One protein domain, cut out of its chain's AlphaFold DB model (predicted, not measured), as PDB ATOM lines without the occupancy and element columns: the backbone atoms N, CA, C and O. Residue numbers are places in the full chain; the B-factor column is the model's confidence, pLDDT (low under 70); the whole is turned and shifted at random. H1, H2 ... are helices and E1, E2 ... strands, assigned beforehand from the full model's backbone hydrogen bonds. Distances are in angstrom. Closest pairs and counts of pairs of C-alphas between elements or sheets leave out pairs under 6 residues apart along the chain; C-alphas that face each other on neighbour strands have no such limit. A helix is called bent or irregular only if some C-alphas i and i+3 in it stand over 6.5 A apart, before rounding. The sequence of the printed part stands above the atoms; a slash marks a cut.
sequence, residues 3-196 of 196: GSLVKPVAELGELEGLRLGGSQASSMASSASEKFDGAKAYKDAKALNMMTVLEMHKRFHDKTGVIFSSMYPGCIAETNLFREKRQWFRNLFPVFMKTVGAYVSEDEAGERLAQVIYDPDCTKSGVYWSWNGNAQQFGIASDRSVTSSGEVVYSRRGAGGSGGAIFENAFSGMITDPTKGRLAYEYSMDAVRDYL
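AT A GLANCE: This is residues 3 to 196 of the 196 residues of the protein "Hypothetical protein" of Haptolina brevifila (UniProt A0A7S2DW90). One long helix, H2, runs between two parts of the model: on one side H5 crosses it and packs on short H1, and on the other lies a small three-stranded sheet with H4 over one face. The hairpin E3 and E4 lies far out, away from that sheet, and residues 83 to 89, with the first turn of H3, stick out. The printed part has 194 residues, with the elements in the order H1 H2 E1 H3 H4 E2 E3 E4 E5 H5; the sheet's order is E1 E2 E5, mixed. The class is mixed, helices and strands, with under half of the residues in named elements. The whole is compact, with a radius of gyration of the C-alphas of 18.7 A and spans of 52 by 47 by 36 A.

IN THESE COORDINATES: From Gly 3, pass residues 3 to 15, which hold no named element, and find C-alpha 16 at (-14.334, 23.829, 5.984), where H1, residues 16 to 19, begins. H2, residues 38 to 64, starts at (-28.023, 19.200, 16.139) and is 36.3 A long; it has a kink of 39 degrees near residue 58 and is irregular, with C-alphas 59 and 62 7.7 A apart. Next come E1, residues 70 to 72, H3, residues 87 to 99, 19.1 A, and H4, residues 106 to 118, 18.4 A. Then read E2, residues 128 to 131, E3, residues 142 to 146, E4, residues 152 to 156, and E5, residues 166 to 169. H5, residues 178 to 191, 19.9 A, ends at (-23.152, 26.379, -2.083).

HOW THE PARTS SIT: In the sheet, E1 and E2 are parallel, with N 72 and O 129 2.9 A apart. E2 and E5 are antiparallel, with N 169 and O 128 2.7 A apart. E1, H3, H4 and E2 form a strand-helix-strand unit, two parallel neighbour strands with helices between. H4 is on the sheet at a height over the sheet of 9.8 A, over E2 and only just not over E1, on which 2 of its 13 C-alphas fall; it runs slantwise to the strands, at 49 degrees to E2 on the local plane, and the closest C-alphas of H4 and E2 are those of Val 116 in H4 and Trp 129 in E2, 7.6 A apart. H2 only grazes the sheet, with residues 49 to 54. H2 and H5 touch, about perpendicular at 81 degrees, closest at C-alphas 51 and 181, 5.2 A. H1 touches H5 at C-alphas 19 and 187, 5.1 A. H3 touches no helix. In the hairpin E3 and E4, N 143 and O 155 are 2.8 A apart. Every O i to N i+4 pair is within hydrogen-bond range in H4 and H5, against 21 of 23 in H2 and 7 of 9 in H3; H1 is too short for such a pair.

THE WHOLE: The C-alphas farthest apart, of Gln 24 and Ser 149, are 59.4 A from each other. The printed part has no cut; the links H1 to H2 and E1 to H3 are long. Mean pLDDT of the printed part is 78.7; it is under 70 at residues 3 to 7, 22 to 25, 77 to 102 and 132 to 164.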
ATOM      1  N   GLY A   3     -26.332  31.653  25.715       40.97
ATOM      2  CA  GLY A   3     -25.932  30.535  24.852       40.97
ATOM      3  C   GLY A   3     -24.442  30.154  24.882       40.97
ATOM      4  O   GLY A   3     -24.131  29.007  24.553       40.97
ATOM      5  N   SER A   4     -23.544  31.059  25.300       43.97
ATOM      6  CA  SER A   4     -22.094  30.794  25.423       43.97
ATOM      7  C   SER A   4     -21.711  29.958  26.652       43.97
ATOM      8  O   SER A   4     -20.613  29.417  26.693       43.97
ATOM      9  N   LEU A   5     -22.598  29.843  27.649       43.16
ATOM     10  CA  LEU A   5     -22.337  29.109  28.899       43.16
ATOM     11  C   LEU A   5     -22.834  27.657  28.860       43.16
ATOM     12  O   LEU A   5     -22.469  26.849  29.710       43.16
ATOM     13  N   VAL A   6     -23.661  27.309  27.871       51.72
ATOM     14  CA  VAL A   6     -24.254  25.976  27.730       51.72
ATOM     15  C   VAL A   6     -23.589  25.275  26.556       51.72
ATOM     16  O   VAL A   6     -23.768  25.693  25.414       51.72
ATOM     17  N   LYS A   7     -22.829  24.206  26.808       55.28
ATOM     18  CA  LYS A   7     -22.247  23.385  25.736       55.28
ATOM     19  C   LYS A   7     -23.345  22.644  24.949       55.28
ATOM     20  O   LYS A   7     -24.369  22.301  25.540       55.28
ATOM     21  N   PRO A   8     -23.138  22.367  23.649       70.00
ATOM     22  CA  PRO A   8     -22.019  22.808  22.801       70.00
ATOM     23  C   PRO A   8     -22.112  24.308  22.472       70.00
ATOM     24  O   PRO A   8     -23.209  24.853  22.418       70.00
ATOM     25  N   VAL A   9     -20.982  25.000  22.306       73.69
ATOM     26  CA  VAL A   9     -20.934  26.423  21.905       73.69
ATOM     27  C   VAL A   9     -20.802  26.496  20.381       73.69
ATOM     28  O   VAL A   9     -20.296  25.551  19.782       73.69
ATOM     29  N   ALA A  10     -21.287  27.577  19.762       76.75
ATOM     30  CA  ALA A  10     -21.040  27.818  18.340       76.75
ATOM     31  C   ALA A  10     -19.529  27.901  18.095       76.75
ATOM     32  O   ALA A  10     -18.851  28.666  18.783       76.75
ATOM     33  N   GLU A  11     -19.031  27.135  17.134       84.81
ATOM     34  CA  GLU A  11     -17.628  27.154  16.727       84.81
ATOM     35  C   GLU A  11     -17.551  26.742  15.264       84.81
ATOM     36  O   GLU A  11     -17.870  25.605  14.911       84.81
ATOM     37  N   LEU A  12     -17.143  27.689  14.425       86.62
ATOM     38  CA  LEU A  12     -17.171  27.560  12.972       86.62
ATOM     39  C   LEU A  12     -15.796  27.245  12.371       86.62
ATOM     40  O   LEU A  12     -15.739  26.943  11.182       86.62
ATOM     41  N   GLY A  13     -14.704  27.306  13.147       87.50
ATOM     42  CA  GLY A  13     -13.350  27.114  12.616       87.50
ATOM     43  C   GLY A  13     -13.107  27.988  11.379       87.50
ATOM     44  O   GLY A  13     -13.471  29.165  11.383       87.50
ATOM     45  N   GLU A  14     -12.575  27.377  10.318       88.50
ATOM     46  CA  GLU A  14     -12.368  27.980   8.988       88.50
ATOM     47  C   GLU A  14     -13.491  27.646   7.986       88.50
ATOM     48  O   GLU A  14     -13.300  27.739   6.772       88.50
ATOM     49  N   LEU A  15     -14.671  27.241   8.479       92.00
ATOM     50  CA  LEU A  15     -15.857  26.941   7.664       92.00
ATOM     51  C   LEU A  15     -15.611  25.843   6.614       92.00
ATOM     52  O   LEU A  15     -16.201  25.855   5.532       92.00
ATOM     53  N   GLU A  16     -14.731  24.887   6.917       91.44
ATOM     54  CA  GLU A  16     -14.334  23.829   5.984       91.44
ATOM     55  C   GLU A  16     -15.542  23.002   5.538       91.44
ATOM     56  O   GLU A  16     -15.676  22.675   4.360       91.44
ATOM     57  N   GLY A  17     -16.441  22.690   6.471       90.25
ATOM     58  CA  GLY A  17     -17.641  21.926   6.163       90.25
ATOM     59  C   GLY A  17     -18.606  22.674   5.240       90.25
ATOM     60  O   GLY A  17     -19.170  22.070   4.327       90.25
ATOM     61  N   LEU A  18     -18.745  23.992   5.425       90.25
ATOM     62  CA  LEU A  18     -19.533  24.851   4.537       90.25
ATOM     63  C   LEU A  18     -18.899  24.953   3.140       90.25
ATOM     64  O   LEU A  18     -19.607  24.834   2.144       90.25
ATOM     65  N   ARG A  19     -17.568  25.092   3.062       90.19
ATOM     66  CA  ARG A  19     -16.810  25.146   1.799       90.19
ATOM     67  C   ARG A  19     -17.037  23.923   0.908       90.19
ATOM     68  O   ARG A  19     -16.955  24.027  -0.306       90.19
ATOM     69  N   LEU A  20     -17.287  22.756   1.499       86.38
ATOM     70  CA  LEU A  20     -17.522  21.511   0.762       86.38
ATOM     71  C   LEU A  20     -18.983  21.332   0.297       86.38
ATOM     72  O   LEU A  20     -19.343  20.258  -0.182       86.38
ATOM     73  N   GLY A  21     -19.833  22.354   0.439       70.75
ATOM     74  CA  GLY A  21     -21.134  22.421  -0.234       70.75
ATOM     75  C   GLY A  21     -22.319  21.788   0.503       70.75
ATOM     76  O   GLY A  21     -23.366  21.620  -0.114       70.75
ATOM     77  N   GLY A  22     -22.185  21.433   1.793       57.84
ATOM     78  CA  GLY A  22     -23.270  21.074   2.739       57.84
ATOM     79  C   GLY A  22     -24.125  19.825   2.444       57.84
ATOM     80  O   GLY A  22     -24.562  19.148   3.367       57.84
ATOM     81  N   SER A  23     -24.349  19.489   1.175       53.44
ATOM     82  CA  SER A  23     -25.191  18.393   0.689       53.44
ATOM     83  C   SER A  23     -24.386  17.207   0.150       53.44
ATOM     84  O   SER A  23     -24.947  16.128  -0.012       53.44
ATOM     85  N   GLN A  24     -23.078  17.379  -0.096       56.94
ATOM     86  CA  GLN A  24     -22.252  16.351  -0.745       56.94
ATOM     87  C   GLN A  24     -21.082  15.802   0.092       56.94
ATOM     88  O   GLN A  24     -20.531  14.774  -0.294       56.94
ATOM     89  N   ALA A  25     -20.705  16.397   1.238       65.12
ATOM     90  CA  ALA A  25     -19.533  15.902   1.985       65.12
ATOM     91  C   ALA A  25     -19.457  16.180   3.502       65.12
ATOM     92  O   ALA A  25     -18.704  15.484   4.179       65.12
ATOM     93  N   SER A  26     -20.187  17.156   4.063       78.38
ATOM     94  CA  SER A  26     -20.054  17.516   5.487       78.38
ATOM     95  C   SER A  26     -21.385  17.557   6.222       78.38
ATOM     96  O   SER A  26     -22.356  18.121   5.728       78.38
ATOM     97  N   SER A  27     -21.407  17.017   7.442       85.56
ATOM     98  CA  SER A  27     -22.577  17.070   8.328       85.56
ATOM     99  C   SER A  27     -22.627  18.318   9.220       85.56
ATOM    100  O   SER A  27     -23.662  18.614   9.811       85.56
ATOM    101  N   MET A  28     -21.523  19.066   9.301       90.62
ATOM    102  CA  MET A  28     -21.373  20.278  10.114       90.62
ATOM    103  C   MET A  28     -20.756  21.406   9.280       90.62
ATOM    104  O   MET A  28     -19.988  21.146   8.358       90.62
ATOM    105  N   ALA A  29     -21.049  22.671   9.598       90.50
ATOM    106  CA  ALA A  29     -20.481  23.815   8.868       90.50
ATOM    107  C   ALA A  29     -18.984  24.041   9.165       90.50
ATOM    108  O   ALA A  29     -18.248  24.550   8.322       90.50
ATOM    109  N   SER A  30     -18.534  23.649  10.356       90.81
ATOM    110  CA  SER A  30     -17.172  23.843  10.862       90.81
ATOM    111  C   SER A  30     -16.127  22.959  10.191       90.81
ATOM    112  O   SER A  30     -15.101  23.469   9.748       90.81
ATOM    113  N   SER A  31     -16.369  21.648  10.100       87.88
ATOM    114  CA  SER A  31     -15.434  20.682   9.510       87.88
ATOM    115  C   SER A  31     -16.154  19.490   8.889       87.88
ATOM    116  O   SER A  31     -17.171  19.031   9.408       87.88
ATOM    117  N   ALA A  32     -15.560  18.958   7.818       82.81
ATOM    118  CA  ALA A  32     -16.008  17.763   7.102       82.81
ATOM    119  C   ALA A  32     -15.966  16.486   7.951       82.81
ATOM    120  O   ALA A  32     -16.760  15.569   7.764       82.81
ATOM    121  N   SER A  33     -15.007  16.424   8.878       85.31
ATOM    122  CA  SER A  33     -14.757  15.245   9.715       85.31
ATOM    123  C   SER A  33     -15.586  15.226  11.001       85.31
ATOM    124  O   SER A  33     -15.614  14.219  11.715       85.31
ATOM    125  N   GLU A  34     -16.265  16.331  11.312       86.81
ATOM    126  CA  GLU A  34     -17.069  16.453  12.518       86.81
ATOM    127  C   GLU A  34     -18.398  15.706  12.352       86.81
ATOM    128  O   GLU A  34     -19.105  15.851  11.351       86.81
ATOM    129  N   LYS A  35     -18.745  14.889  13.355       89.12
ATOM    130  CA  LYS A  35     -20.041  14.205  13.403       89.12
ATOM    131  C   LYS A  35     -21.154  15.214  13.666       89.12
ATOM    132  O   LYS A  35     -20.975  16.143  14.448       89.12
ATOM    133  N   PHE A  36     -22.323  14.960  13.091       89.69
ATOM    134  CA  PHE A  36     -23.495  15.801  13.293       89.69
ATOM    135  C   PHE A  36     -23.872  15.933  14.776       89.69
ATOM    136  O   PHE A  36     -24.139  14.937  15.453       89.69
ATOM    137  N   ASP A  37     -23.978  17.176  15.244       88.81
ATOM    138  CA  ASP A  37     -24.588  17.546  16.520       88.81
ATOM    139  C   ASP A  37     -25.645  18.622  16.259       88.81
ATOM    140  O   ASP A  37     -25.327  19.760  15.918       88.81
ATOM    141  N   GLY A  38     -26.924  18.281  16.443       86.12
ATOM    142  CA  GLY A  38     -28.023  19.200  16.139       86.12
ATOM    143  C   GLY A  38     -28.051  20.465  17.009       86.12
ATOM    144  O   GLY A  38     -28.515  21.511  16.555       86.12
ATOM    145  N   ALA A  39     -27.551  20.412  18.248       83.56
ATOM    146  CA  ALA A  39     -27.497  21.585  19.118       83.56
ATOM    147  C   ALA A  39     -26.378  22.540  18.689       83.56
ATOM    148  O   ALA A  39     -26.585  23.756  18.685       83.56
ATOM    149  N   LYS A  40     -25.218  22.002  18.302       86.94
ATOM    150  CA  LYS A  40     -24.122  22.788  17.732       86.94
ATOM    151  C   LYS A  40     -24.501  23.331  16.358       86.94
ATOM    152  O   LYS A  40     -24.397  24.534  16.162       86.94
ATOM    153  N   ALA A  41     -25.046  22.502  15.468       89.94
ATOM    154  CA  ALA A  41     -25.475  22.904  14.128       89.94
ATOM    155  C   ALA A  41     -26.483  24.062  14.175       89.94
ATOM    156  O   ALA A  41     -26.358  25.025  13.425       89.94
ATOM    157  N   TYR A  42     -27.434  24.026  15.116       87.62
ATOM    158  CA  TYR A  42     -28.354  25.140  15.347       87.62
ATOM    159  C   TYR A  42     -27.626  26.429  15.756       87.62
ATOM    160  O   TYR A  42     -27.923  27.505  15.240       87.62
ATOM    161  N   LYS A  43     -26.668  26.343  16.688       86.31
ATOM    162  CA  LYS A  43     -25.904  27.509  17.154       86.31
ATOM    163  C   LYS A  43     -24.972  28.063  16.073       86.31
ATOM    164  O   LYS A  43     -24.893  29.282  15.933       86.31
ATOM    165  N   ASP A  44     -24.339  27.191  15.296       92.00
ATOM    166  CA  ASP A  44     -23.516  27.534  14.134       92.00
ATOM    167  C   ASP A  44     -24.362  28.251  13.070       92.00
ATOM    168  O   ASP A  44     -23.988  29.327  12.612       92.00
ATOM    169  N   ALA A  45     -25.560  27.741  12.760       92.31
ATOM    170  CA  ALA A  45     -26.491  28.388  11.835       92.31
ATOM    171  C   ALA A  45     -26.925  29.784  12.318       92.31
ATOM    172  O   ALA A  45     -26.963  30.735  11.540       92.31
ATOM    173  N   LYS A  46     -27.203  29.955  13.619       92.12
ATOM    174  CA  LYS A  46     -27.510  31.284  14.174       92.12
ATOM    175  C   LYS A  46     -26.314  32.231  14.098       92.12
ATOM    176  O   LYS A  46     -26.522  33.406  13.818       92.12
ATOM    177  N   ALA A  47     -25.086  31.751  14.297       92.81
ATOM    178  CA  ALA A  47     -23.889  32.566  14.106       92.81
ATOM    179  C   ALA A  47     -23.706  32.985  12.635       92.81
ATOM    180  O   ALA A  47     -23.436  34.158  12.373       92.81
ATOM    181  N   LEU A  48     -23.935  32.071  11.686       95.31
ATOM    182  CA  LEU A  48     -23.894  32.354  10.245       95.31
ATOM    183  C   LEU A  48     -24.940  33.396   9.821       95.31
ATOM    184  O   LEU A  48     -24.625  34.272   9.018       95.31
ATOM    185  N   ASN A  49     -26.145  33.384  10.403       96.56
ATOM    186  CA  ASN A  49     -27.139  34.437  10.159       96.56
ATOM    187  C   ASN A  49     -26.612  35.825  10.560       96.56
ATOM    188  O   ASN A  49     -26.789  36.794   9.825       96.56
ATOM    189  N   MET A  50     -25.938  35.925  11.708       95.50
ATOM    190  CA  MET A  50     -25.376  37.195  12.183       95.50
ATOM    191  C   MET A  50     -24.231  37.673  11.278       95.50
ATOM    192  O   MET A  50     -24.182  38.847  10.923       95.50
ATOM    193  N   MET A  51     -23.350  36.760  10.851       97.19
ATOM    194  CA  MET A  51     -22.291  37.060   9.874       97.19
ATOM    195  C   MET A  51     -22.866  37.510   8.527       97.19
ATOM    196  O   MET A  51     -22.353  38.447   7.924       97.19
ATOM    197  N   THR A  52     -23.960  36.886   8.080       97.12
ATOM    198  CA  THR A  52     -24.653  37.249   6.836       97.12
ATOM    199  C   THR A  52     -25.136  38.694   6.885       97.12
ATOM    200  O   THR A  52     -24.861  39.453   5.961       97.12
ATOM    201  N   VAL A  53     -25.784  39.111   7.979       97.62
ATOM    202  CA  VAL A  53     -26.236  40.502   8.160       97.62
ATOM    203  C   VAL A  53     -25.066  41.487   8.078       97.62
ATOM    204  O   VAL A  53     -25.169  42.499   7.384       97.62
ATOM    205  N   LEU A  54     -23.941  41.187   8.736       97.94
ATOM    206  CA  LEU A  54     -22.756  42.049   8.709       97.94
ATOM    207  C   LEU A  54     -22.113  42.129   7.318       97.94
ATOM    208  O   LEU A  54     -21.728  43.214   6.881       97.94
ATOM    209  N   GLU A  55     -22.029  41.014   6.593       98.12
ATOM    210  CA  GLU A  55     -21.501  41.011   5.226       98.12
ATOM    211  C   GLU A  55     -22.440  41.712   4.243       98.12
ATOM    212  O   GLU A  55     -21.965  42.440   3.372       98.12
ATOM    213  N   MET A  56     -23.760  41.562   4.388       98.06
ATOM    214  CA  MET A  56     -24.716  42.302   3.564       98.06
ATOM    215  C   MET A  56     -24.635  43.807   3.829       98.06
ATOM    216  O   MET A  56     -24.572  44.584   2.874       98.06
ATOM    217  N   HIS A  57     -24.541  44.215   5.099       98.12
ATOM    218  CA  HIS A  57     -24.278  45.605   5.471       98.12
ATOM    219  C   HIS A  57     -23.017  46.126   4.768       98.12
ATOM    220  O   HIS A  57     -23.097  47.067   3.983       98.12
ATOM    221  N   LYS A  58     -21.878  45.455   4.963       98.06
ATOM    222  CA  LYS A  58     -20.583  45.846   4.389       98.06
ATOM    223  C   LYS A  58     -20.592  45.931   2.858       98.06
ATOM    224  O   LYS A  58     -19.905  46.768   2.281       98.06
ATOM    225  N   ARG A  59     -21.304  45.029   2.179       98.00
ATOM    226  CA  ARG A  59     -21.269  44.912   0.710       98.00
ATOM    227  C   ARG A  59     -22.261  45.829   0.008       98.00
ATOM    228  O   ARG A  59     -21.983  46.253  -1.121       98.00
ATOM    229  N   PHE A  60     -23.405  46.088   0.639       98.25
ATOM    230  CA  PHE A  60     -24.566  46.646  -0.047       98.25
ATOM    231  C   PHE A  60     -25.143  47.904   0.598       98.25
ATOM    232  O   PHE A  60     -25.702  48.699  -0.150       98.25
ATOM    233  N   HIS A  61     -24.996  48.130   1.909       98.38
ATOM    234  CA  HIS A  61     -25.658  49.253   2.592       98.38
ATOM    235  C   HIS A  61     -25.336  50.605   1.943       98.38
ATOM    236  O   HIS A  61     -26.246  51.289   1.482       98.38
ATOM    237  N   ASP A  62     -24.050  50.930   1.794       97.88
ATOM    238  CA  ASP A  62     -23.604  52.212   1.227       97.88
ATOM    239  C   ASP A  62     -24.058  52.420  -0.228       97.88
ATOM    240  O   ASP A  62     -24.157  53.548  -0.702       97.88
ATOM    241  N   LYS A  63     -24.327  51.329  -0.957       98.12
ATOM    242  CA  LYS A  63     -24.711  51.363  -2.376       98.12
ATOM    243  C   LYS A  63     -26.219  51.442  -2.584       98.12
ATOM    244  O   LYS A  63     -26.654  51.968  -3.602       98.12
ATOM    245  N   THR A  64     -27.003  50.852  -1.685       98.25
ATOM    246  CA  THR A  64     -28.451  50.666  -1.871       98.25
ATOM    247  C   THR A  64     -29.292  51.471  -0.890       98.25
ATOM    248  O   THR A  64     -30.483  51.645  -1.124       98.25
ATOM    249  N   GLY A  65     -28.709  51.923   0.223       97.12
ATOM    250  CA  GLY A  65     -29.443  52.500   1.349       97.12
ATOM    251  C   GLY A  65     -30.268  51.480   2.144       97.12
ATOM    252  O   GLY A  65     -30.911  51.855   3.121       97.12
ATOM    253  N   VAL A  66     -30.252  50.192   1.770       97.94
ATOM    254  CA  VAL A  66     -30.973  49.138   2.496       97.94
ATOM    255  C   VAL A  66     -30.319  48.919   3.855       97.94
ATOM    256  O   VAL A  66     -29.099  48.773   3.957       97.94
ATOM    257  N   ILE A  67     -31.135  48.881   4.904       98.00
ATOM    258  CA  ILE A  67     -30.697  48.621   6.274       98.00
ATOM    259  C   ILE A  67     -30.646  47.111   6.503       98.00
ATOM    260  O   ILE A  67     -31.642  46.409   6.345       98.00
ATOM    261  N   PHE A  68     -29.475  46.616   6.899       98.12
ATOM    262  CA  PHE A  68     -29.268  45.226   7.290       98.12
ATOM    263  C   PHE A  68     -29.016  45.173   8.794       98.12
ATOM    264  O   PHE A  68     -27.958  45.591   9.264       98.12
ATOM    265  N   SER A  69     -29.971  44.651   9.554       96.94
ATOM    266  CA  SER A  69     -29.866  44.500  11.007       96.94
ATOM    267  C   SER A  69     -30.316  43.114  11.452       96.94
ATOM    268  O   SER A  69     -31.029  42.400  10.749       96.94
ATOM    269  N   SER A  70     -29.886  42.731  12.646       95.94
ATOM    270  CA  SER A  70     -30.295  41.497  13.321       95.94
ATOM    271  C   SER A  70     -30.980  41.837  14.638       95.94
ATOM    272  O   SER A  70     -30.803  42.940  15.154       95.94
ATOM    273  N   MET A  71     -31.749  40.909  15.207       93.25
ATOM    274  CA  MET A  71     -32.387  41.128  16.503       93.25
ATOM    275  C   MET A  71     -32.461  39.863  17.350       93.25
ATOM    276  O   MET A  71     -32.548  38.746  16.835       93.25
ATOM    277  N   TYR A  72     -32.473  40.052  18.665       90.12
ATOM    278  CA  TYR A  72     -32.834  39.035  19.640       90.12
ATOM    279  C   TYR A  72     -34.039  39.536  20.431       90.12
ATOM    280  O   TYR A  72     -33.876  40.365  21.330       90.12
ATOM    281  N   PRO A  73     -35.251  39.040  20.124       86.75
ATOM    282  CA  PRO A  73     -36.466  39.489  20.789       86.75
ATOM    283  C   PRO A  73     -36.579  39.000  22.230       86.75
ATOM    284  O   PRO A  73     -37.559  39.345  22.864       86.75
ATOM    285  N   GLY A  74     -35.635  38.209  22.753       80.94
ATOM    286  CA  GLY A  74     -35.725  37.531  24.049       80.94
ATOM    287  C   GLY A  74     -36.062  36.035  23.920       80.94
ATOM    288  O   GLY A  74     -36.130  35.484  22.818       80.94
ATOM    289  N   CYS A  75     -36.209  35.338  25.051       79.69
ATOM    290  CA  CYS A  75     -36.444  33.893  25.081       79.69
ATOM    291  C   CYS A  75     -37.938  33.559  24.962       79.69
ATOM    292  O   CYS A  75     -38.682  33.637  25.940       79.69
ATOM    293  N   ILE A  76     -38.368  33.132  23.776       76.94
ATOM    294  CA  ILE A  76     -39.761  32.753  23.516       76.94
ATOM    295  C   ILE A  76     -39.936  31.256  23.792       76.94
ATOM    296  O   ILE A  76     -39.611  30.407  22.958       76.94
ATOM    297  N   ALA A  77     -40.402  30.915  24.993       65.00
ATOM    298  CA  ALA A  77     -40.484  29.519  25.434       65.00
ATOM    299  C   ALA A  77     -41.830  28.827  25.127       65.00
ATOM    300  O   ALA A  77     -41.930  27.620  25.336       65.00
ATOM    301  N   GLU A  78     -42.830  29.560  24.624       65.25
ATOM    302  CA  GLU A  78     -44.147  29.021  24.223       65.25
ATOM    303  C   GLU A  78     -44.199  28.579  22.744       65.25
ATOM    304  O   GLU A  78     -45.116  27.865  22.346       65.25
ATOM    305  N   THR A  79     -43.164  28.889  21.953       65.50
ATOM    306  CA  THR A  79     -43.081  28.457  20.549       65.50
ATOM    307  C   THR A  79     -42.865  26.947  20.411       65.50
ATOM    308  O   THR A  79     -42.239  26.281  21.243       65.50
ATOM    309  N   ASN A  80     -43.251  26.403  19.253       69.75
ATOM    310  CA  ASN A  80     -42.961  25.015  18.871       69.75
ATOM    311  C   ASN A  80     -41.462  24.709  18.652       69.75
ATOM    312  O   ASN A  80     -41.113  23.576  18.318       69.75
ATOM    313  N   LEU A  81     -40.553  25.665  18.878       66.25
ATOM    314  CA  LEU A  81     -39.112  25.479  18.685       66.25
ATOM    315  C   LEU A  81     -38.527  24.369  19.577       66.25
ATOM    316  O   LEU A  81     -37.597  23.671  19.180       66.25
ATOM    317  N   PHE A  82     -39.092  24.162  20.771       63.91
ATOM    318  CA  PHE A  82     -38.667  23.109  21.703       63.91
ATOM    319  C   PHE A  82     -39.613  21.904  21.733       63.91
ATOM    320  O   PHE A  82     -39.525  21.088  22.654       63.91
ATOM    321  N   ARG A  83     -40.500  21.755  20.739       63.59
ATOM    322  CA  ARG A  83     -41.544  20.718  20.719       63.59
ATOM    323  C   ARG A  83     -40.987  19.303  20.883       63.59
ATOM    324  O   ARG A  83     -41.575  18.526  21.625       63.59
ATOM    325  N   GLU A  84     -39.841  19.006  20.275       64.88
ATOM    326  CA  GLU A  84     -39.193  17.683  20.321       64.88
ATOM    327  C   GLU A  84     -38.251  17.489  21.525       64.88
ATOM    328  O   GLU A  84     -37.627  16.438  21.689       64.88
ATOM    329  N   LYS A  85     -38.096  18.495  22.400       64.94
ATOM    330  CA  LYS A  85     -37.314  18.326  23.632       64.94
ATOM    331  C   LYS A  85     -38.110  17.519  24.656       64.94
ATOM    332  O   LYS A  85     -39.338  17.549  24.693       64.94
ATOM    333  N   ARG A  86     -37.380  16.799  25.520       67.94
ATOM    334  CA  ARG A  86     -37.955  15.958  26.583       67.94
ATOM    335  C   ARG A  86     -39.024  16.736  27.360       67.94
ATOM    336  O   ARG A  86     -38.803  17.895  27.699       67.94
ATOM    337  N   GLN A  87     -40.143  16.085  27.686       67.06
ATOM    338  CA  GLN A  87     -41.302  16.701  28.354       67.06
ATOM    339  C   GLN A  87     -40.909  17.557  29.571       67.06
ATOM    340  O   GLN A  87     -41.388  18.673  29.727       67.06
ATOM    341  N   TRP A  88     -39.983  17.060  30.398       68.88
ATOM    342  CA  TRP A  88     -39.513  17.774  31.585       68.88
ATOM    343  C   TRP A  88     -38.777  19.081  31.251       68.88
ATOM    344  O   TRP A  88     -38.906  20.049  31.991       68.88
ATOM    345  N   PHE A  89     -38.054  19.141  30.126       66.50
ATOM    346  CA  PHE A  89     -37.385  20.357  29.663       66.50
ATOM    347  C   PHE A  89     -38.419  21.395  29.233       66.50
ATOM    348  O   PHE A  89     -38.330  22.541  29.649       66.50
ATOM    349  N   ARG A  90     -39.450  20.980  28.485       66.19
ATOM    350  CA  ARG A  90     -40.552  21.868  28.076       66.19
ATOM    351  C   ARG A  90     -41.320  22.450  29.262       66.19
ATOM    352  O   ARG A  90     -41.835  23.546  29.141       66.19
ATOM    353  N   ASN A  91     -41.360  21.759  30.401       69.88
ATOM    354  CA  ASN A  91     -42.070  22.243  31.586       69.88
ATOM    355  C   ASN A  91     -41.171  23.082  32.511       69.88
ATOM    356  O   ASN A  91     -41.610  24.099  33.038       69.88
ATOM    357  N   LEU A  92     -39.910  22.681  32.711       69.25
ATOM    358  CA  LEU A  92     -39.000  23.335  33.659       69.25
ATOM    359  C   LEU A  92     -38.283  24.550  33.055       69.25
ATOM    360  O   LEU A  92     -38.058  25.543  33.744       69.25
ATOM    361  N   PHE A  93     -37.927  24.489  31.769       67.62
ATOM    362  CA  PHE A  93     -37.172  25.542  31.091       67.62
ATOM    363  C   PHE A  93     -37.948  26.863  30.969       67.62
ATOM    364  O   PHE A  93     -37.359  27.898  31.283       67.62
ATOM    365  N   PRO A  94     -39.251  26.883  30.610       66.81
ATOM    366  CA  PRO A  94     -40.022  28.125  30.603       66.81
ATOM    367  C   PRO A  94     -40.159  28.729  31.996       66.81
ATOM    368  O   PRO A  94     -40.017  29.937  32.138       66.81
ATOM    369  N   VAL A  95     -40.379  27.905  33.028       66.38
ATOM    370  CA  VAL A  95     -40.470  28.376  34.420       66.38
ATOM    371  C   VAL A  95     -39.147  29.008  34.843       66.38
ATOM    372  O   VAL A  95     -39.141  30.135  35.318       66.38
ATOM    373  N   PHE A  96     -38.019  28.344  34.582       66.19
ATOM    374  CA  PHE A  96     -36.693  28.899  34.853       66.19
ATOM    375  C   PHE A  96     -36.445  30.217  34.100       66.19
ATOM    376  O   PHE A  96     -35.996  31.189  34.703       66.19
ATOM    377  N   MET A  97     -36.776  30.281  32.807       65.44
ATOM    378  CA  MET A  97     -36.592  31.481  31.979       65.44
ATOM    379  C   MET A  97     -37.500  32.646  32.394       65.44
ATOM    380  O   MET A  97     -37.062  33.799  32.345       65.44
ATOM    381  N   LYS A  98     -38.726  32.350  32.849       64.56
ATOM    382  CA  LYS A  98     -39.645  33.319  33.466       64.56
ATOM    383  C   LYS A  98     -39.048  33.856  34.770       64.56
ATOM    384  O   LYS A  98     -39.003  35.069  34.951       64.56
ATOM    385  N   THR A  99     -38.480  32.992  35.615       57.09
ATOM    386  CA  THR A  99     -37.820  33.399  36.869       57.09
ATOM    387  C   THR A  99     -36.590  34.282  36.639       57.09
ATOM    388  O   THR A  99     -36.361  35.208  37.405       57.09
ATOM    389  N   VAL A 100     -35.809  34.063  35.575       54.16
ATOM    390  CA  VAL A 100     -34.625  34.902  35.274       54.16
ATOM    391  C   VAL A 100     -34.937  36.145  34.422       54.16
ATOM    392  O   VAL A 100     -34.019  36.834  33.975       54.16
ATOM    393  N   GLY A 101     -36.219  36.447  34.176       59.12
ATOM    394  CA  GLY A 101     -36.664  37.639  33.435       59.12
ATOM    395  C   GLY A 101     -36.260  37.665  31.955       59.12
ATOM    396  O   GLY A 101     -36.324  38.715  31.313       59.12
ATOM    397  N   ALA A 102     -35.827  36.527  31.405       64.31
ATOM    398  CA  ALA A 102     -35.398  36.394  30.012       64.31
ATOM    399  C   ALA A 102     -36.540  35.981  29.069       64.31
ATOM    400  O   ALA A 102     -36.375  36.025  27.851       64.31
ATOM    401  N   TYR A 103     -37.667  35.544  29.635       73.62
ATOM    402  CA  TYR A 103     -38.847  35.095  28.905       73.62
ATOM    403  C   TYR A 103     -39.583  36.249  28.206       73.62
ATOM    404  O   TYR A 103     -39.607  37.353  28.726       73.62
ATOM    405  N   VAL A 104     -40.220  35.974  27.072       78.94
ATOM    406  CA  VAL A 104     -41.090  36.900  26.318       78.94
ATOM    407  C   VAL A 104     -42.224  36.106  25.685       78.94
ATOM    408  O   VAL A 104     -42.002  34.960  25.279       78.94
ATOM    409  N   SER A 105     -43.417  36.698  25.590       82.56
ATOM    410  CA  SER A 105     -44.524  36.110  24.826       82.56
ATOM    411  C   SER A 105     -44.271  36.205  23.316       82.56
ATOM    412  O   SER A 105     -43.416  36.968  22.858       82.56
ATOM    413  N   GLU A 106     -45.016  35.421  22.534       86.75
ATOM    414  CA  GLU A 106     -44.994  35.518  21.068       86.75
ATOM    415  C   GLU A 106     -45.465  36.902  20.591       86.75
ATOM    416  O   GLU A 106     -44.819  37.486  19.723       86.75
ATOM    417  N   ASP A 107     -46.509  37.456  21.217       86.69
ATOM    418  CA  ASP A 107     -47.029  38.794  20.908       86.69
ATOM    419  C   ASP A 107     -45.978  39.887  21.161       86.69
ATOM    420  O   ASP A 107     -45.692  40.681  20.267       86.69
ATOM    421  N   GLU A 108     -45.318  39.882  22.328       86.81
ATOM    422  CA  GLU A 108     -44.272  40.866  22.653       86.81
ATOM    423  C   GLU A 108     -43.067  40.722  21.706       86.81
ATOM    424  O   GLU A 108     -42.485  41.712  21.262       86.81
ATOM    425  N   ALA A 109     -42.690  39.495  21.336       88.81
ATOM    426  CA  ALA A 109     -41.650  39.278  20.331       88.81
ATOM    427  C   ALA A 109     -42.050  39.806  18.940       88.81
ATOM    428  O   ALA A 109     -41.190  40.310  18.212       88.81
ATOM    429  N   GLY A 110     -43.334  39.710  18.583       90.44
ATOM    430  CA  GLY A 110     -43.904  40.277  17.361       90.44
ATOM    431  C   GLY A 110     -43.885  41.806  17.358       90.44
ATOM    432  O   GLY A 110     -43.438  42.407  16.382       90.44
ATOM    433  N   GLU A 111     -44.278  42.441  18.462       90.44
ATOM    434  CA  GLU A 111     -44.202  43.900  18.636       90.44
ATOM    435  C   GLU A 111     -42.763  44.413  18.509       90.44
ATOM    436  O   GLU A 111     -42.502  45.403  17.829       90.44
ATOM    437  N   ARG A 112     -41.799  43.696  19.089       91.56
ATOM    438  CA  ARG A 112     -40.367  44.007  18.976       91.56
ATOM    439  C   ARG A 112     -39.846  43.901  17.549       91.56
ATOM    440  O   ARG A 112     -39.026  44.716  17.128       91.56
ATOM    441  N   LEU A 113     -40.311  42.906  16.796       94.19
ATOM    442  CA  LEU A 113     -40.000  42.798  15.372       94.19
ATOM    443  C   LEU A 113     -40.595  43.978  14.593       94.19
ATOM    444  O   LEU A 113     -39.896  44.573  13.776       94.19
ATOM    445  N   ALA A 114     -41.848  44.345  14.872       93.94
ATOM    446  CA  ALA A 114     -42.483  45.510  14.260       93.94
ATOM    447  C   ALA A 114     -41.726  46.810  14.586       93.94
ATOM    448  O   ALA A 114     -41.527  47.631  13.692       93.94
ATOM    449  N   GLN A 115     -41.232  46.955  15.821       92.81
ATOM    450  CA  GLN A 115     -40.392  48.081  16.227       92.81
ATOM    451  C   GLN A 115     -39.118  48.165  15.376       92.81
ATOM    452  O   GLN A 115     -38.862  49.201  14.777       92.81
ATOM    453  N   VAL A 116     -38.363  47.069  15.233       94.38
ATOM    454  CA  VAL A 116     -37.135  47.052  14.409       94.38
ATOM    455  C   VAL A 116     -37.400  47.435  12.949       94.38
ATOM    456  O   VAL A 116     -36.519  47.986  12.295       94.38
ATOM    457  N   ILE A 117     -38.595  47.145  12.429       93.31
ATOM    458  CA  ILE A 117     -38.966  47.437  11.039       93.31
ATOM    459  C   ILE A 117     -39.411  48.895  10.847       93.31
ATOM    460  O   ILE A 117     -39.110  49.476   9.806       93.31
ATOM    461  N   TYR A 118     -40.170  49.464  11.791       90.31
ATOM    462  CA  TYR A 118     -40.922  50.708  11.567       90.31
ATOM    463  C   TYR A 118     -40.489  51.890  12.445       90.31
ATOM    464  O   TYR A 118     -40.794  53.037  12.117       90.31
ATOM    465  N   ASP A 119     -39.805  51.643  13.560       91.44
ATOM    466  CA  ASP A 119     -39.408  52.696  14.492       91.44
ATOM    467  C   ASP A 119     -38.275  53.556  13.888       91.44
ATOM    468  O   ASP A 119     -37.266  53.001  13.435       91.44
ATOM    469  N   PRO A 120     -38.402  54.899  13.861       90.12
ATOM    470  CA  PRO A 120     -37.355  55.787  13.355       90.12
ATOM    471  C   PRO A 120     -36.025  55.671  14.115       90.12
ATOM    472  O   PRO A 120     -34.986  56.011  13.551       90.12
ATOM    473  N   ASP A 121     -36.022  55.155  15.345       86.38
ATOM    474  CA  ASP A 121     -34.794  54.918  16.110       86.38
ATOM    475  C   ASP A 121     -34.044  53.648  15.647       86.38
ATOM    476  O   ASP A 121     -32.879  53.436  15.993       86.38
ATOM    477  N   CYS A 122     -34.675  52.807  14.816       91.88
ATOM    478  CA  CYS A 122     -34.129  51.538  14.321       91.88
ATOM    479  C   CYS A 122     -33.500  51.630  12.919       91.88
ATOM    480  O   CYS A 122     -33.336  50.618  12.239       91.88
ATOM    481  N   THR A 123     -33.098  52.821  12.465       94.94
ATOM    482  CA  THR A 123     -32.613  53.036  11.086       94.94
ATOM    483  C   THR A 123     -31.133  52.711  10.861       94.94
ATOM    484  O   THR A 123     -30.606  52.892   9.761       94.94
ATOM    485  N   LYS A 124     -30.415  52.260  11.893       96.62
ATOM    486  CA  LYS A 124     -28.980  51.972  11.801       96.62
ATOM    487  C   LYS A 124     -28.731  50.584  11.206       96.62
ATOM    488  O   LYS A 124     -29.260  49.587  11.686       96.62
ATOM    489  N   SER A 125     -27.882  50.503  10.181       97.88
ATOM    490  CA  SER A 125     -27.454  49.231   9.585       97.88
ATOM    491  C   SER A 125     -26.226  48.650  10.293       97.88
ATOM    492  O   SER A 125     -25.460  49.367  10.930       97.88
ATOM    493  N   GLY A 126     -26.015  47.341  10.150       96.94
ATOM    494  CA  GLY A 126     -24.858  46.632  10.702       96.94
ATOM    495  C   GLY A 126     -24.964  46.362  12.202       96.94
ATOM    496  O   GLY A 126     -23.960  46.063  12.841       96.94
ATOM    497  N   VAL A 127     -26.166  46.471  12.772       95.62
ATOM    498  CA  VAL A 127     -26.394  46.378  14.218       95.62
ATOM    499  C   VAL A 127     -27.153  45.123  14.623       95.62
ATOM    500  O   VAL A 127     -27.781  44.426  13.816       95.62
ATOM    501  N   TYR A 128     -27.080  44.849  15.921       94.19
ATOM    502  CA  TYR A 128     -27.781  43.769  16.584       94.19
ATOM    503  C   TYR A 128     -28.681  44.341  17.673       94.19
ATOM    504  O   TYR A 128     -28.206  44.762  18.722       94.19
ATOM    505  N   TRP A 129     -29.984  44.355  17.429       93.50
ATOM    506  CA  TRP A 129     -30.971  44.883  18.360       93.50
ATOM    507  C   TRP A 129     -31.318  43.881  19.458       93.50
ATOM    508  O   TRP A 129     -31.494  42.683  19.220       93.50
ATOM    509  N   SER A 130     -31.445  44.378  20.680       89.06
ATOM    510  CA  SER A 130     -31.899  43.607  21.833       89.06
ATOM    511  C   SER A 130     -32.694  44.514  22.762       89.06
ATOM    512  O   SER A 130     -32.550  45.730  22.720       89.06
ATOM    513  N   TRP A 131     -33.501  43.921  23.637       85.94
ATOM    514  CA  TRP A 131     -34.281  44.659  24.629       85.94
ATOM    515  C   TRP A 131     -33.747  44.377  26.018       85.94
ATOM    516  O   TRP A 131     -33.442  43.228  26.370       85.94
ATOM    517  N   ASN A 132     -33.585  45.442  26.797       68.06
ATOM    518  CA  ASN A 132     -33.101  45.320  28.159       68.06
ATOM    519  C   ASN A 132     -34.281  45.149  29.106       68.06
ATOM    520  O   ASN A 132     -34.771  46.114  29.682       68.06
ATOM    521  N   GLY A 133     -34.737  43.909  29.241       57.19
ATOM    522  CA  GLY A 133     -35.820  43.598  30.156       57.19
ATOM    523  C   GLY A 133     -35.516  43.808  31.631       57.19
ATOM    524  O   GLY A 133     -34.366  44.022  32.014       57.19
ATOM    525  N   ASN A 134     -36.546  43.640  32.467       46.72
ATOM    526  CA  ASN A 134     -36.452  43.450  33.922       46.72
ATOM    527  C   ASN A 134     -35.715  42.131  34.249       46.72
ATOM    528  O   ASN A 134     -36.236  41.249  34.933       46.72
ATOM    529  N   ALA A 135     -34.504  41.946  33.724       46.44
ATOM    530  CA  ALA A 135     -33.684  40.779  33.970       46.44
ATOM    531  C   ALA A 135     -33.379  40.722  35.468       46.44
ATOM    532  O   ALA A 135     -32.627  41.547  35.995       46.44
ATOM    533  N   GLN A 136     -33.950  39.738  36.166       40.66
ATOM    534  CA  GLN A 136     -33.518  39.441  37.522       40.66
ATOM    535  C   GLN A 136     -32.062  38.978  37.452       40.66
ATOM    536  O   GLN A 136     -31.699  38.060  36.712       40.66
ATOM    537  N   GLN A 137     -31.208  39.704  38.171       42.12
ATOM    538  CA  GLN A 137     -29.762  39.540  38.148       42.12
ATOM    539  C   GLN A 137     -29.378  38.113  38.568       42.12
ATOM    540  O   GLN A 137     -29.424  37.784  39.750       42.12
ATOM    541  N   PHE A 138     -28.923  37.281  37.629       37.69
ATOM    542  CA  PHE A 138     -28.186  36.058  37.959       37.69
ATOM    543  C   PHE A 138     -26.688  36.306  37.762       37.69
ATOM    544  O   PHE A 138     -26.200  36.504  36.650       37.69
ATOM    545  N   GLY A 139     -25.967  36.383  38.882       39.97
ATOM    546  CA  GLY A 139     -24.589  36.863  38.954       39.97
ATOM    547  C   GLY A 139     -23.552  35.848  38.490       39.97
ATOM    548  O   GLY A 139     -23.048  35.089  39.309       39.97
ATOM    549  N   ILE A 140     -23.184  35.876  37.203       41.09
ATOM    550  CA  ILE A 140     -22.029  35.095  36.709       41.09
ATOM    551  C   ILE A 140     -20.997  35.938  35.927       41.09
ATOM    552  O   ILE A 140     -19.877  35.484  35.727       41.09
ATOM    553  N   ALA A 141     -21.261  37.205  35.586       46.59
ATOM    554  CA  ALA A 141     -20.197  38.119  35.153       46.59
ATOM    555  C   ALA A 141     -20.551  39.587  35.430       46.59
ATOM    556  O   ALA A 141     -21.639  40.052  35.079       46.59
ATOM    557  N   SER A 142     -19.625  40.304  36.069       49.31
ATOM    558  CA  SER A 142     -19.656  41.758  36.226       49.31
ATOM    559  C   SER A 142     -18.754  42.401  35.174       49.31
ATOM    560  O   SER A 142     -17.553  42.123  35.173       49.31
ATOM    561  N   ASP A 143     -19.300  43.265  34.324       53.41
ATOM    562  CA  ASP A 143     -18.486  44.199  33.551       53.41
ATOM    563  C   ASP A 143     -18.005  45.308  34.500       53.41
ATOM    564  O   ASP A 143     -18.765  45.840  35.316       53.41
ATOM    565  N   ARG A 144     -16.707  45.618  34.439       61.22
ATOM    566  CA  ARG A 144     -16.085  46.704  35.203       61.22
ATOM    567  C   ARG A 144     -15.968  47.917  34.291       61.22
ATOM    568  O   ARG A 144     -15.249  47.862  33.298       61.22
ATOM    569  N   SER A 145     -16.615  49.016  34.659       54.56
ATOM    570  CA  SER A 145     -16.455  50.312  33.991       54.56
ATOM    571  C   SER A 145     -15.984  51.363  34.993       54.56
ATOM    572  O   SER A 145     -16.300  51.276  36.177       54.56
ATOM    573  N   VAL A 146     -15.169  52.314  34.538       60.75
ATOM    574  CA  VAL A 146     -14.705  53.446  35.351       60.75
ATOM    575  C   VAL A 146     -15.342  54.699  34.775       60.75
ATOM    576  O   VAL A 146     -15.180  54.974  33.587       60.75
ATOM    577  N   THR A 147     -16.108  55.422  35.585       68.19
ATOM    578  CA  THR A 147     -16.741  56.673  35.159       68.19
ATOM    579  C   THR A 147     -15.690  57.766  34.962       68.19
ATOM    580  O   THR A 147     -14.560  57.676  35.445       68.19
ATOM    581  N   SER A 148     -16.071  58.855  34.296       57.84
ATOM    582  CA  SER A 148     -15.231  60.052  34.159       57.84
ATOM    583  C   SER A 148     -14.864  60.707  35.500       57.84
ATOM    584  O   SER A 148     -13.912  61.480  35.551       57.84
ATOM    585  N   SER A 149     -15.583  60.388  36.584       67.00
ATOM    586  CA  SER A 149     -15.271  60.801  37.960       67.00
ATOM    587  C   SER A 149     -14.357  59.818  38.709       67.00
ATOM    588  O   SER A 149     -14.045  60.047  39.875       67.00
ATOM    589  N   GLY A 150     -13.910  58.735  38.063       61.72
ATOM    590  CA  GLY A 150     -13.041  57.719  38.663       61.72
ATOM    591  C   GLY A 150     -13.778  56.661  39.491       61.72
ATOM    592  O   GLY A 150     -13.134  55.831  40.133       61.72
ATOM    593  N   GLU A 151     -15.112  56.653  39.476       58.59
ATOM    594  CA  GLU A 151     -15.916  55.669  40.198       58.59
ATOM    595  C   GLU A 151     -15.895  54.322  39.468       58.59
ATOM    596  O   GLU A 151     -16.152  54.237  38.266       58.59
ATOM    597  N   VAL A 152     -15.581  53.251  40.200       55.34
ATOM    598  CA  VAL A 152     -15.597  51.887  39.663       55.34
ATOM    599  C   VAL A 152     -17.015  51.337  39.765       55.34
ATOM    600  O   VAL A 152     -17.459  50.935  40.839       55.34
ATOM    601  N   VAL A 153     -17.709  51.280  38.631       56.34
ATOM    602  CA  VAL A 153     -19.070  50.753  38.529       56.34
ATOM    603  C   VAL A 153     -19.017  49.317  38.016       56.34
ATOM    604  O   VAL A 153     -18.526  49.042  36.915       56.34
ATOM    605  N   TYR A 154     -19.549  48.399  38.823       50.56
ATOM    606  CA  TYR A 154     -19.764  47.004  38.445       50.56
ATOM    607  C   TYR A 154     -21.170  46.852  37.863       50.56
ATOM    608  O   TYR A 154     -22.154  46.913  38.600       50.56
ATOM    609  N   SER A 155     -21.286  46.611  36.559       49.12
ATOM    610  CA  SER A 155     -22.564  46.261  35.938       49.12
ATOM    611  C   SER A 155     -22.674  44.739  35.824       49.12
ATOM    612  O   SER A 155     -21.821  44.063  35.255       49.12
ATOM    613  N   ARG A 156     -23.710  44.144  36.424       45.41
ATOM    614  CA  ARG A 156     -23.977  42.702  36.297       45.41
ATOM    615  C   ARG A 156     -24.782  42.455  35.025       45.41
ATOM    616  O   ARG A 156     -25.873  43.000  34.880       45.41
ATOM    617  N   ARG A 157     -24.277  41.613  34.118       46.44
ATOM    618  CA  ARG A 157     -24.998  41.242  32.888       46.44
ATOM    619  C   ARG A 157     -26.118  40.248  33.208       46.44
ATOM    620  O   ARG A 157     -25.856  39.076  33.462       46.44
ATOM    621  N   GLY A 158     -27.366  40.716  33.191       47.09
ATOM    622  CA  GLY A 158     -28.549  39.853  33.156       47.09
ATOM    623  C   GLY A 158     -28.704  39.157  31.797       47.09
ATOM    624  O   GLY A 158     -28.088  39.553  30.807       47.09
ATOM    625  N   ALA A 159     -29.528  38.108  31.734       49.84
ATOM    626  CA  ALA A 159     -29.775  37.380  30.488       49.84
ATOM    627  C   ALA A 159     -30.605  38.176  29.460       49.84
ATOM    628  O   ALA A 159     -30.534  37.819  28.288       49.84
ATOM    629  N   GLY A 160     -31.299  39.245  29.889       50.12
ATOM    630  CA  GLY A 160     -32.068  40.181  29.056       50.12
ATOM    631  C   GLY A 160     -33.238  39.518  28.321       50.12
ATOM    632  O   GLY A 160     -33.045  38.559  27.576       50.12
ATOM    633  N   GLY A 161     -34.470  40.001  28.505       51.28
ATOM    634  CA  GLY A 161     -35.571  39.451  27.713       51.28
ATOM    635  C   GLY A 161     -36.957  40.055  27.893       51.28
ATOM    636  O   GLY A 161     -37.553  40.343  26.874       51.28
ATOM    637  N   SER A 162     -37.483  40.296  29.096       44.16
ATOM    638  CA  SER A 162     -38.880  40.782  29.276       44.16
ATOM    639  C   SER A 162     -39.000  42.292  29.518       44.16
ATOM    640  O   SER A 162     -38.471  42.792  30.509       44.16
ATOM    641  N   GLY A 163     -39.733  43.019  28.670       55.28
ATOM    642  CA  GLY A 163     -39.856  44.484  28.719       55.28
ATOM    643  C   GLY A 163     -38.583  45.270  28.351       55.28
ATOM    644  O   GLY A 163     -37.576  44.699  27.931       55.28
ATOM    645  N   GLY A 164     -38.640  46.595  28.536       68.44
ATOM    646  CA  GLY A 164     -37.497  47.514  28.453       68.44
ATOM    647  C   GLY A 164     -37.242  48.173  27.097       68.44
ATOM    648  O   GLY A 164     -37.817  47.794  26.083       68.44
ATOM    649  N   ALA A 165     -36.372  49.187  27.095       79.31
ATOM    650  CA  ALA A 165     -35.996  49.906  25.881       79.31
ATOM    651  C   ALA A 165     -35.121  49.036  24.965       79.31
ATOM    652  O   ALA A 165     -34.300  48.233  25.431       79.31
ATOM    653  N   ILE A 166     -35.301  49.226  23.658       88.31
ATOM    654  CA  ILE A 166     -34.414  48.675  22.639       88.31
ATOM    655  C   ILE A 166     -33.017  49.297  22.775       88.31
ATOM    656  O   ILE A 166     -32.872  50.468  23.124       88.31
ATOM    657  N   PHE A 167     -31.973  48.510  22.531       88.00
ATOM    658  CA  PHE A 167     -30.592  48.980  22.522       88.00
ATOM    659  C   PHE A 167     -29.740  48.197  21.516       88.00
ATOM    660  O   PHE A 167     -30.051  47.056  21.154       88.00
ATOM    661  N   GLU A 168     -28.627  48.800  21.100       90.31
ATOM    662  CA  GLU A 168     -27.611  48.142  20.277       90.31
ATOM    663  C   GLU A 168     -26.768  47.184  21.124       90.31
ATOM    664  O   GLU A 168     -26.027  47.577  22.027       90.31
ATOM    665  N   ASN A 169     -26.868  45.898  20.826       88.00
ATOM    666  CA  ASN A 169     -26.153  44.841  21.511       88.00
ATOM    667  C   ASN A 169     -24.828  44.516  20.807       88.00
ATOM    668  O   ASN A 169     -24.645  44.738  19.611       88.00
ATOM    669  N   ALA A 170     -23.892  43.950  21.562       87.12
ATOM    670  CA  ALA A 170     -22.584  43.586  21.045       87.12
ATOM    671  C   ALA A 170     -22.623  42.214  20.359       87.12
ATOM    672  O   ALA A 170     -23.124  41.227  20.910       87.12
ATOM    673  N   PHE A 171     -22.018  42.136  19.179       86.94
ATOM    674  CA  PHE A 171     -21.675  40.868  18.548       86.94
ATOM    675  C   PHE A 171     -20.522  40.181  19.299       86.94
ATOM    676  O   PHE A 171     -19.723  40.825  19.981       86.94
ATOM    677  N   SER A 172     -20.423  38.855  19.186       86.38
ATOM    678  CA  SER A 172     -19.251  38.132  19.689       86.38
ATOM    679  C   SER A 172     -18.056  38.305  18.747       86.38
ATOM    680  O   SER A 172     -18.240  38.504  17.548       86.38
ATOM    681  N   GLY A 173     -16.835  38.141  19.272       87.69
ATOM    682  CA  GLY A 173     -15.604  38.278  18.481       87.69
ATOM    683  C   GLY A 173     -15.550  37.362  17.254       87.69
ATOM    684  O   GLY A 173     -15.091  37.782  16.200       87.69
ATOM    685  N   MET A 174     -16.098  36.144  17.359       91.12
ATOM    686  CA  MET A 174     -16.216  35.229  16.220       91.12
ATOM    687  C   MET A 174     -17.092  35.808  15.102       91.12
ATOM    688  O   MET A 174     -16.767  35.626  13.938       91.12
ATOM    689  N   ILE A 175     -18.204  36.468  15.443       92.31
ATOM    690  CA  ILE A 175     -19.142  37.030  14.460       92.31
ATOM    691  C   ILE A 175     -18.541  38.257  13.768       92.31
ATOM    692  O   ILE A 175     -18.762  38.452  12.578       92.31
ATOM    693  N   THR A 176     -17.773  39.068  14.498       93.94
ATOM    694  CA  THR A 176     -17.125  40.276  13.964       93.94
ATOM    695  C   THR A 176     -15.803  40.003  13.251       93.94
ATOM    696  O   THR A 176     -15.148  40.950  12.819       93.94
ATOM    697  N   ASP A 177     -15.371  38.744  13.151       95.38
ATOM    698  CA  ASP A 177     -14.139  38.390  12.452       95.38
ATOM    699  C   ASP A 177     -14.295  38.653  10.937       95.38
ATOM    700  O   ASP A 177     -15.152  38.042  10.287       95.38
ATOM    701  N   PRO A 178     -13.481  39.549  10.348       92.94
ATOM    702  CA  PRO A 178     -13.653  39.967   8.959       92.94
ATOM    703  C   PRO A 178     -13.315  38.863   7.955       92.94
ATOM    704  O   PRO A 178     -13.886  38.834   6.861       92.94
ATOM    705  N   THR A 179     -12.396  37.960   8.297       94.94
ATOM    706  CA  THR A 179     -12.018  36.834   7.438       94.94
ATOM    707  C   THR A 179     -13.133  35.802   7.442       94.94
ATOM    708  O   THR A 179     -13.585  35.382   6.378       94.94
ATOM    709  N   LYS A 180     -13.626  35.446   8.629       94.81
ATOM    710  CA  LYS A 180     -14.694  34.464   8.808       94.81
ATOM    711  C   LYS A 180     -16.005  34.934   8.197       94.81
ATOM    712  O   LYS A 180     -16.639  34.156   7.492       94.81
ATOM    713  N   GLY A 181     -16.375  36.201   8.393       95.94
ATOM    714  CA  GLY A 181     -17.542  36.803   7.745       95.94
ATOM    715  C   GLY A 181     -17.455  36.698   6.222       95.94
ATOM    716  O   GLY A 181     -18.350  36.145   5.583       95.94
ATOM    717  N   ARG A 182     -16.326  37.121   5.639       96.50
ATOM    718  CA  ARG A 182     -16.086  37.027   4.193       96.50
ATOM    719  C   ARG A 182     -16.205  35.591   3.674       96.50
ATOM    720  O   ARG A 182     -16.897  35.370   2.683       96.50
ATOM    721  N   LEU A 183     -15.552  34.630   4.334       95.50
ATOM    722  CA  LEU A 183     -15.602  33.215   3.953       95.50
ATOM    723  C   LEU A 183     -17.012  32.634   4.089       95.50
ATOM    724  O   LEU A 183     -17.454  31.909   3.202       95.50
ATOM    725  N   ALA A 184     -17.742  32.985   5.152       95.38
ATOM    726  CA  ALA A 184     -19.122  32.552   5.347       95.38
ATOM    727  C   ALA A 184     -20.002  32.993   4.176       95.38
ATOM    728  O   ALA A 184     -20.762  32.183   3.649       95.38
ATOM    729  N   TYR A 185     -19.861  34.242   3.729       95.44
ATOM    730  CA  TYR A 185     -20.579  34.741   2.560       95.44
ATOM    731  C   TYR A 185     -20.161  34.010   1.278       95.44
ATOM    732  O   TYR A 185     -21.013  33.485   0.570       95.44
ATOM    733  N   GLU A 186     -18.861  33.940   0.980       94.06
ATOM    734  CA  GLU A 186     -18.354  33.333  -0.260       94.06
ATOM    735  C   GLU A 186     -18.728  31.855  -0.390       94.06
ATOM    736  O   GLU A 186     -19.237  31.447  -1.433       94.06
ATOM    737  N   TYR A 187     -18.534  31.065   0.667       93.56
ATOM    738  CA  TYR A 187     -18.887  29.648   0.657       93.56
ATOM    739  C   TYR A 187     -20.401  29.436   0.615       93.56
ATOM    740  O   TYR A 187     -20.856  28.506  -0.043       93.56
ATOM    741  N   SER A 188     -21.196  30.310   1.245       92.81
ATOM    742  CA  SER A 188     -22.659  30.241   1.119       92.81
ATOM    743  C   SER A 188     -23.110  30.524  -0.313       92.81
ATOM    744  O   SER A 188     -23.947  29.794  -0.833       92.81
ATOM    745  N   MET A 189     -22.536  31.539  -0.968       92.25
ATOM    746  CA  MET A 189     -22.844  31.871  -2.363       92.25
ATOM    747  C   MET A 189     -22.421  30.765  -3.332       92.25
ATOM    748  O   MET A 189     -23.123  30.517  -4.305       92.25
ATOM    749  N   ASP A 190     -21.292  30.098  -3.077       89.88
ATOM    750  CA  ASP A 190     -20.861  28.926  -3.847       89.88
ATOM    751  C   ASP A 190     -21.834  27.752  -3.659       89.88
ATOM    752  O   ASP A 190     -22.291  27.174  -4.641       89.88
ATOM    753  N   ALA A 191     -22.241  27.475  -2.416       87.88
ATOM    754  CA  ALA A 191     -23.152  26.379  -2.083       87.88
ATOM    755  C   ALA A 191     -24.554  26.527  -2.698       87.88
ATOM    756  O   ALA A 191     -25.225  25.522  -2.930       87.88
ATOM    757  N   VAL A 192     -25.007  27.759  -2.952       88.25
ATOM    758  CA  VAL A 192     -26.306  28.020  -3.594       88.25
ATOM    759  C   VAL A 192     -26.188  28.449  -5.055       88.25
ATOM    760  O   VAL A 192     -27.210  28.766  -5.658       88.25
ATOM    761  N   ARG A 193     -24.980  28.455  -5.639       88.31
ATOM    762  CA  ARG A 193     -24.725  28.982  -6.991       88.31
ATOM    763  C   ARG A 193     -25.632  28.358  -8.044       88.31
ATOM    764  O   ARG A 193     -26.141  29.079  -8.889       88.31
ATOM    765  N   ASP A 194     -25.849  27.050  -7.971       87.25
ATOM    766  CA  ASP A 194     -26.658  26.318  -8.953       87.25
ATOM    767  C   ASP A 194     -28.166  26.650  -8.869       87.25
ATOM    768  O   ASP A 194     -28.941  26.203  -9.713       87.25
ATOM    769  N   TYR A 195     -28.589  27.425  -7.861       85.25
ATOM    770  CA  TYR A 195     -29.976  27.845  -7.626       85.25
ATOM    771  C   TYR A 195     -30.213  29.354  -7.826       85.25
ATOM    772  O   TYR A 195     -31.335  29.813  -7.594       85.25
ATOM    773  N   LEU A 196     -29.181  30.120  -8.196       81.50
ATOM    774  CA  LEU A 196     -29.246  31.564  -8.466       81.50
ATOM    775  C   LEU A 196     -29.325  31.840  -9.970       81.50
ATOM    776  O   LEU A 196     -30.084  32.765 -10.335       81.50
TER     777      LEU A 196